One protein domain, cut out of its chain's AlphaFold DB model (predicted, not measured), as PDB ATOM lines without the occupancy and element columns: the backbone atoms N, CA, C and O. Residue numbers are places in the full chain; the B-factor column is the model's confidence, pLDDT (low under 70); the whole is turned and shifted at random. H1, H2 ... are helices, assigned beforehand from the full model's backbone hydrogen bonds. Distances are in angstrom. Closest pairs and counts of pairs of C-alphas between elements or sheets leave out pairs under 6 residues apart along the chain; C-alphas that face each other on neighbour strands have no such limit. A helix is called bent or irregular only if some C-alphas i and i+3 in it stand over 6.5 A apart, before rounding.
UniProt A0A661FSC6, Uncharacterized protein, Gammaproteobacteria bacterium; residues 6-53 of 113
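What this domain is: This is residues 6 to 53 of the 113 residues of an uncharacterized protein of Gammaproteobacteria bacterium (UniProt A0A661FSC6). Three helices follow one another, with H2 in the middle: the long first helix H1 meets H2 in a wide V, and H3 folds back on H2 as the second arm of a helical hairpin. The open mouth of the V is spanned by the link of residues 21 to 28, and H1 and H3 have no contact with each other. The printed part has 48 residues with three named helices, in the order H1, H2, H3, and no named strand; the class is all helix. The whole is compact, with a radius of gyration of the C-alphas of 10.4 A, and its C-alphas span 30 by 23 by 17 A.

How they stand to each other: Begin with the longest helix, H1, residues 6 to 20, and look from there to H2, residues 29 to 38. The two touch, and H1 touches H2 with residues 11 to 15 alone. Their closest C-alphas are those of Leu 11 and Ala 36, 6.5 A apart. Their lines stand at a steep tilt of 58 degrees, and they run opposite ways. Now go on from H2 to H3, residues 43 to 51, which touches it. Here the closest C-alphas are those of Leu 33 and Ser 43, 5.4 A apart. H2 and H3 run opposite ways at a shallow tilt of 33 degrees, only just short of steep, and form a helical hairpin. H1 and H3 are apart. Along the backbones of H1, H2 and H3, every O i to N i+4 pair is within hydrogen-bond range.

Where its parts are: Find C-alpha 6 at (214.320, 118.824, 234.578); from there H1 runs through its 15 residues to C-alpha 20 at (197.939, 129.095, 226.369), 21.0 A away. After the link, find C-alpha 29 at (194.239, 112.846, 230.085), where H2 begins; its ten residues reach 14.2 A from first to last C-alpha. H3 begins at Ser 43, and its nine residues end at C-alpha 51 at (195.422, 105.601, 237.450), 12.0 A from C-alpha 43. None of the three helices is bent or irregular.

The domain as a whole: Look at Val 21 and Ser 52 for the two C-alphas farthest apart, 30.6 A. From the first printed C-alpha, that of Asp 6, to the last, that of Gly 53, is 22.7 A. The printed part has no cut. The link from H1 to H2 has 8 residues and is short, the link from H2 to H3 has 4 and is tight, and neither is long. In the B-factor column of this predicted model, the mean pLDDT of the printed part is 95.9, and no printed residue is under 70.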
ATOM      1  N   ASP A   6     214.163 118.012 235.787       93.19
ATOM      2  CA  ASP A   6     214.320 118.824 234.578       93.19
ATOM      3  C   ASP A   6     213.405 118.351 233.448       93.19
ATOM      4  O   ASP A   6     212.839 119.169 232.721       93.19
ATOM      5  N   ASP A   7     213.211 117.039 233.309       93.50
ATOM      6  CA  ASP A   7     212.273 116.492 232.329       93.50
ATOM      7  C   ASP A   7     210.830 116.867 232.676       93.50
ATOM      8  O   ASP A   7     210.062 117.250 231.791       93.50
ATOM      9  N   ALA A   8     210.467 116.827 233.963       92.19
ATOM     10  CA  ALA A   8     209.162 117.287 234.431       92.19
ATOM     11  C   ALA A   8     208.954 118.788 234.152       92.19
ATOM     12  O   ALA A   8     207.892 119.185 233.671       92.19
ATOM     13  N   ASN A   9     209.979 119.620 234.366       94.81
ATOM     14  CA  ASN A   9     209.929 121.052 234.059       94.81
ATOM     15  C   ASN A   9     209.749 121.322 232.558       94.81
ATOM     16  O   ASN A   9     208.957 122.191 232.182       94.81
ATOM     17  N   LYS A  10     210.427 120.554 231.696       95.44
ATOM     18  CA  LYS A  10     210.239 120.624 230.238       95.44
ATOM     19  C   LYS A  10     208.814 120.242 229.843       95.44
ATOM     20  O   LYS A  10     208.182 120.991 229.101       95.44
ATOM     21  N   LEU A  11     208.278 119.141 230.378       96.19
ATOM     22  CA  LEU A  11     206.892 118.736 230.125       96.19
ATOM     23  C   LEU A  11     205.899 119.812 230.587       96.19
ATOM     24  O   LEU A  11     205.000 120.183 229.837       96.19
ATOM     25  N   ALA A  12     206.096 120.384 231.776       96.44
ATOM     26  CA  ALA A  12     205.254 121.463 232.284       96.44
ATOM     27  C   ALA A  12     205.309 122.720 231.397       96.44
ATOM     28  O   ALA A  12     204.299 123.401 231.223       96.44
ATOM     29  N   ALA A  13     206.470 123.059 230.827       97.50
ATOM     30  CA  ALA A  13     206.590 124.164 229.877       97.50
ATOM     31  C   ALA A  13     205.803 123.895 228.585       97.50
ATOM     32  O   ALA A  13     205.090 124.778 228.106       97.50
ATOM     33  N   VAL A  14     205.880 122.668 228.063       98.25
ATOM     34  CA  VAL A  14     205.150 122.259 226.858       98.25
ATOM     35  C   VAL A  14     203.644 122.248 227.109       98.25
ATOM     36  O   VAL A  14     202.917 122.862 226.339       98.25
ATOM     37  N   LEU A  15     203.170 121.692 228.228       98.25
ATOM     38  CA  LEU A  15     201.748 121.716 228.596       98.25
ATOM     39  C   LEU A  15     201.196 123.142 228.709       98.25
ATOM     40  O   LEU A  15     200.117 123.432 228.195       98.25
ATOM     41  N   ARG A  16     201.950 124.063 229.329       98.06
ATOM     42  CA  ARG A  16     201.559 125.481 229.386       98.06
ATOM     43  C   ARG A  16     201.467 126.090 227.990       98.06
ATOM     44  O   ARG A  16     200.501 126.790 227.714       98.06
ATOM     45  N   LYS A  17     202.435 125.823 227.108       98.50
ATOM     46  CA  LYS A  17     202.384 126.293 225.717       98.50
ATOM     47  C   LYS A  17     201.164 125.721 224.989       98.50
ATOM     48  O   LYS A  17     200.436 126.478 224.355       98.50
ATOM     49  N   SER A  18     200.908 124.426 225.125       98.62
ATOM     50  CA  SER A  18     199.774 123.763 224.484       98.62
ATOM     51  C   SER A  18     198.426 124.324 224.933       98.62
ATOM     52  O   SER A  18     197.539 124.516 224.109       98.62
ATOM     53  N   PHE A  19     198.291 124.687 226.208       98.56
ATOM     54  CA  PHE A  19     197.096 125.360 226.709       98.56
ATOM     55  C   PHE A  19     196.999 126.824 226.254       98.56
ATOM     56  O   PHE A  19     196.016 127.221 225.636       98.56
ATOM     57  N   PHE A  20     198.018 127.640 226.544       98.25
ATOM     58  CA  PHE A  20     197.939 129.095 226.369       98.25
ATOM     59  C   PHE A  20     198.147 129.574 224.927       98.25
ATOM     60  O   PHE A  20     197.712 130.674 224.596       98.25
ATOM     61  N   VAL A  21     198.838 128.799 224.087       98.44
ATOM     62  CA  VAL A  21     199.183 129.183 222.706       98.44
ATOM     63  C   VAL A  21     198.426 128.339 221.689       98.44
ATOM     64  O   VAL A  21     197.927 128.874 220.705       98.44
ATOM     65  N   GLU A  22     198.345 127.027 221.913       98.25
ATOM     66  CA  GLU A  22     197.775 126.081 220.940       98.25
ATOM     67  C   GLU A  22     196.295 125.765 221.218       98.25
ATOM     68  O   GLU A  22     195.662 125.074 220.424       98.25
ATOM     69  N   ALA A  23     195.735 126.295 222.314       98.12
ATOM     70  CA  ALA A  23     194.345 126.115 222.737       98.12
ATOM     71  C   ALA A  23     193.910 124.640 222.855       98.12
ATOM     72  O   ALA A  23     192.748 124.301 222.624       98.12
ATOM     73  N   LEU A  24     194.841 123.754 223.219       98.50
ATOM     74  CA  LEU A  24     194.548 122.345 223.465       98.50
ATOM     75  C   LEU A  24     193.897 122.153 224.842       98.50
ATOM     76  O   LEU A  24     194.288 122.783 225.829       98.50
ATOM     77  N   ASP A  25     192.934 121.231 224.919       98.19
ATOM     78  CA  ASP A  25     192.288 120.840 226.172       98.19
ATOM     79  C   ASP A  25     193.206 119.939 227.012       98.19
ATOM     80  O   ASP A  25     193.144 118.710 226.955       98.19
ATOM     81  N   ILE A  26     194.061 120.563 227.822       97.38
ATOM     82  CA  ILE A  26     194.922 119.858 228.782       97.38
ATOM     83  C   ILE A  26     194.167 119.356 230.030       97.38
ATOM     84  O   ILE A  26     194.797 118.808 230.932       97.38
ATOM     85  N   GLY A  27     192.840 119.528 230.103       95.69
ATOM     86  CA  GLY A  27     191.987 118.833 231.072       95.69
ATOM     87  C   GLY A  27     191.729 117.371 230.687       95.69
ATOM     88  O   GLY A  27     191.369 116.560 231.538       95.69
ATOM     89  N   SER A  28     191.962 117.014 229.420       97.19
ATOM     90  CA  SER A  28     191.872 115.644 228.922       97.19
ATOM     91  C   SER A  28     193.175 114.873 229.140       97.19
ATOM     92  O   SER A  28     194.227 115.224 228.600       97.19
ATOM     93  N   VAL A  29     193.094 113.752 229.865       94.88
ATOM     94  CA  VAL A  29     194.239 112.846 230.085       94.88
ATOM     95  C   VAL A  29     194.830 112.369 228.758       94.88
ATOM     96  O   VAL A  29     196.045 112.336 228.610       94.88
ATOM     97  N   GLN A  30     193.995 112.087 227.755       97.12
ATOM     98  CA  GLN A  30     194.461 111.614 226.448       97.12
ATOM     99  C   GLN A  30     195.291 112.675 225.708       97.12
ATOM    100  O   GLN A  30     196.308 112.352 225.092       97.12
ATOM    101  N   VAL A  31     194.916 113.955 225.821       98.00
ATOM    102  CA  VAL A  31     195.702 115.072 225.267       98.00
ATOM    103  C   VAL A  31     197.040 115.196 225.998       98.00
ATOM    104  O   VAL A  31     198.083 115.309 225.357       98.00
ATOM    105  N   VAL A  32     197.033 115.110 227.330       97.06
ATOM    106  CA  VAL A  32     198.253 115.182 228.149       97.06
ATOM    107  C   VAL A  32     199.206 114.021 227.852       97.06
ATOM    108  O   VAL A  32     200.398 114.258 227.666       97.06
ATOM    109  N   LEU A  33     198.705 112.785 227.755       97.19
ATOM    110  CA  LEU A  33     199.506 111.603 227.416       97.19
ATOM    111  C   LEU A  33     200.121 111.720 226.021       97.19
ATOM    112  O   LEU A  33     201.290 111.375 225.837       97.19
ATOM    113  N   LYS A  34     199.373 112.262 225.053       97.81
ATOM    114  CA  LYS A  34     199.885 112.514 223.704       97.81
ATOM    115  C   LYS A  34     201.025 113.536 223.716       97.81
ATOM    116  O   LYS A  34     202.099 113.240 223.196       97.81
ATOM    117  N   ILE A  35     200.831 114.682 224.374       97.75
ATOM    118  CA  ILE A  35     201.865 115.719 224.529       97.75
ATOM    119  C   ILE A  35     203.104 115.155 225.241       97.75
ATOM    120  O   ILE A  35     204.235 115.405 224.824       97.75
ATOM    121  N   ALA A  36     202.904 114.376 226.307       96.19
ATOM    122  CA  ALA A  36     203.990 113.761 227.062       96.19
ATOM    123  C   ALA A  36     204.786 112.762 226.207       96.19
ATOM    124  O   ALA A  36     206.019 112.771 226.236       96.19
ATOM    125  N   SER A  37     204.096 111.946 225.408       96.38
ATOM    126  CA  SER A  37     204.715 111.010 224.467       96.38
ATOM    127  C   SER A  37     205.564 111.727 223.417       96.38
ATOM    128  O   SER A  37     206.710 111.338 223.186       96.38
ATOM    129  N   ASP A  38     205.064 112.836 222.864       95.25
ATOM    130  CA  ASP A  38     205.771 113.629 221.850       95.25
ATOM    131  C   ASP A  38     207.081 114.249 222.384       95.25
ATOM    132  O   ASP A  38     208.003 114.518 221.613       95.25
ATOM    133  N   VAL A  39     207.212 114.417 223.707       93.69
ATOM    134  CA  VAL A  39     208.450 114.871 224.377       93.69
ATOM    135  C   VAL A  39     209.223 113.733 225.062       93.69
ATOM    136  O   VAL A  39     210.118 113.959 225.881       93.69
ATOM    137  N   GLY A  40     208.907 112.489 224.692       93.25
ATOM    138  CA  GLY A  40     209.671 111.290 225.024       93.25
ATOM    139  C   GLY A  40     209.343 110.663 226.378       93.25
ATOM    140  O   GLY A  40     210.193 109.956 226.927       93.25
ATOM    141  N   PHE A  41     208.177 110.942 226.965       94.81
ATOM    142  CA  PHE A  41     207.660 110.163 228.094       94.81
ATOM    143  C   PHE A  41     206.990 108.885 227.591       94.81
ATOM    144  O   PHE A  41     206.405 108.850 226.513       94.81
ATOM    145  N   ASP A  42     207.077 107.829 228.391       95.00
ATOM    146  CA  ASP A  42     206.324 106.607 228.145       95.00
ATOM    147  C   ASP A  42     204.872 106.844 228.580       95.00
ATOM    148  O   ASP A  42     204.599 107.060 229.762       95.00
ATOM    149  N   SER A  43     203.955 106.869 227.613       94.19
ATOM    150  CA  SER A  43     202.541 107.139 227.872       94.19
ATOM    151  C   SER A  43     201.882 106.038 228.697       94.19
ATOM    152  O   SER A  43     201.017 106.353 229.502       94.19
ATOM    153  N   VAL A  44     202.305 104.778 228.546       94.69
ATOM    154  CA  VAL A  44     201.721 103.641 229.274       94.69
ATOM    155  C   VAL A  44     202.135 103.690 230.745       94.69
ATOM    156  O   VAL A  44     201.300 103.554 231.637       94.69
ATOM    157  N   ASP A  45     203.418 103.947 231.015       93.06
ATOM    158  CA  ASP A  45     203.917 104.143 232.387       93.06
ATOM    159  C   ASP A  45     203.276 105.372 233.056       93.06
ATOM    160  O   ASP A  45     202.910 105.327 234.234       93.06
ATOM    161  N   LEU A  46     203.110 106.472 232.314       92.44
ATOM    162  CA  LEU A  46     202.505 107.693 232.841       92.44
ATOM    163  C   LEU A  46     201.010 107.514 233.138       92.44
ATOM    164  O   LEU A  46     200.551 107.947 234.195       92.44
ATOM    165  N   GLU A  47     200.272 106.846 232.250       94.50
ATOM    166  CA  GLU A  47     198.860 106.500 232.447       94.50
ATOM    167  C   GLU A  47     198.685 105.616 233.686       94.50
ATOM    168  O   GLU A  47     197.928 105.973 234.585       94.50
ATOM    169  N   SER A  48     199.495 104.559 233.824       94.00
ATOM    170  CA  SER A  48     199.474 103.691 235.009       94.00
ATOM    171  C   SER A  48     199.703 104.462 236.318       94.00
ATOM    172  O   SER A  48     199.031 104.219 237.323       94.00
ATOM    173  N   LYS A  49     200.618 105.441 236.325       91.56
ATOM    174  CA  LYS A  49     200.871 106.297 237.499       91.56
ATOM    175  C   LYS A  49     199.698 107.212 237.826       91.56
ATOM    176  O   LYS A  49     199.400 107.393 239.008       91.56
ATOM    177  N   ILE A  50     199.040 107.771 236.814       91.69
ATOM    178  CA  ILE A  50     197.829 108.581 236.991       91.69
ATOM    179  C   ILE A  50     196.710 107.715 237.585       91.69
ATOM    180  O   ILE A  50     196.130 108.087 238.605       91.69
ATOM    181  N   GLU A  51     196.468 106.534 237.013       94.25
ATOM    182  CA  GLU A  51     195.422 105.601 237.450       94.25
ATOM    183  C   GLU A  51     195.667 105.028 238.850       94.25
ATOM    184  O   GLU A  51     194.722 104.778 239.595       94.25
ATOM    185  N   SER A  52     196.931 104.873 239.254       95.56
ATOM    186  CA  SER A  52     197.282 104.385 240.593       95.56
ATOM    187  C   SER A  52     196.846 105.319 241.733       95.56
ATOM    188  O   SER A  52     196.864 104.919 242.896       95.56
ATOM    189  N   GLY A  53     196.532 106.584 241.431       92.88
ATOM    190  CA  GLY A  53     196.186 107.609 242.418       92.88
ATOM    191  C   GLY A  53     197.368 108.148 243.236       92.88
ATOM    192  O   GLY A  53     197.202 109.132 243.956       92.88
TER     193      GLY A  53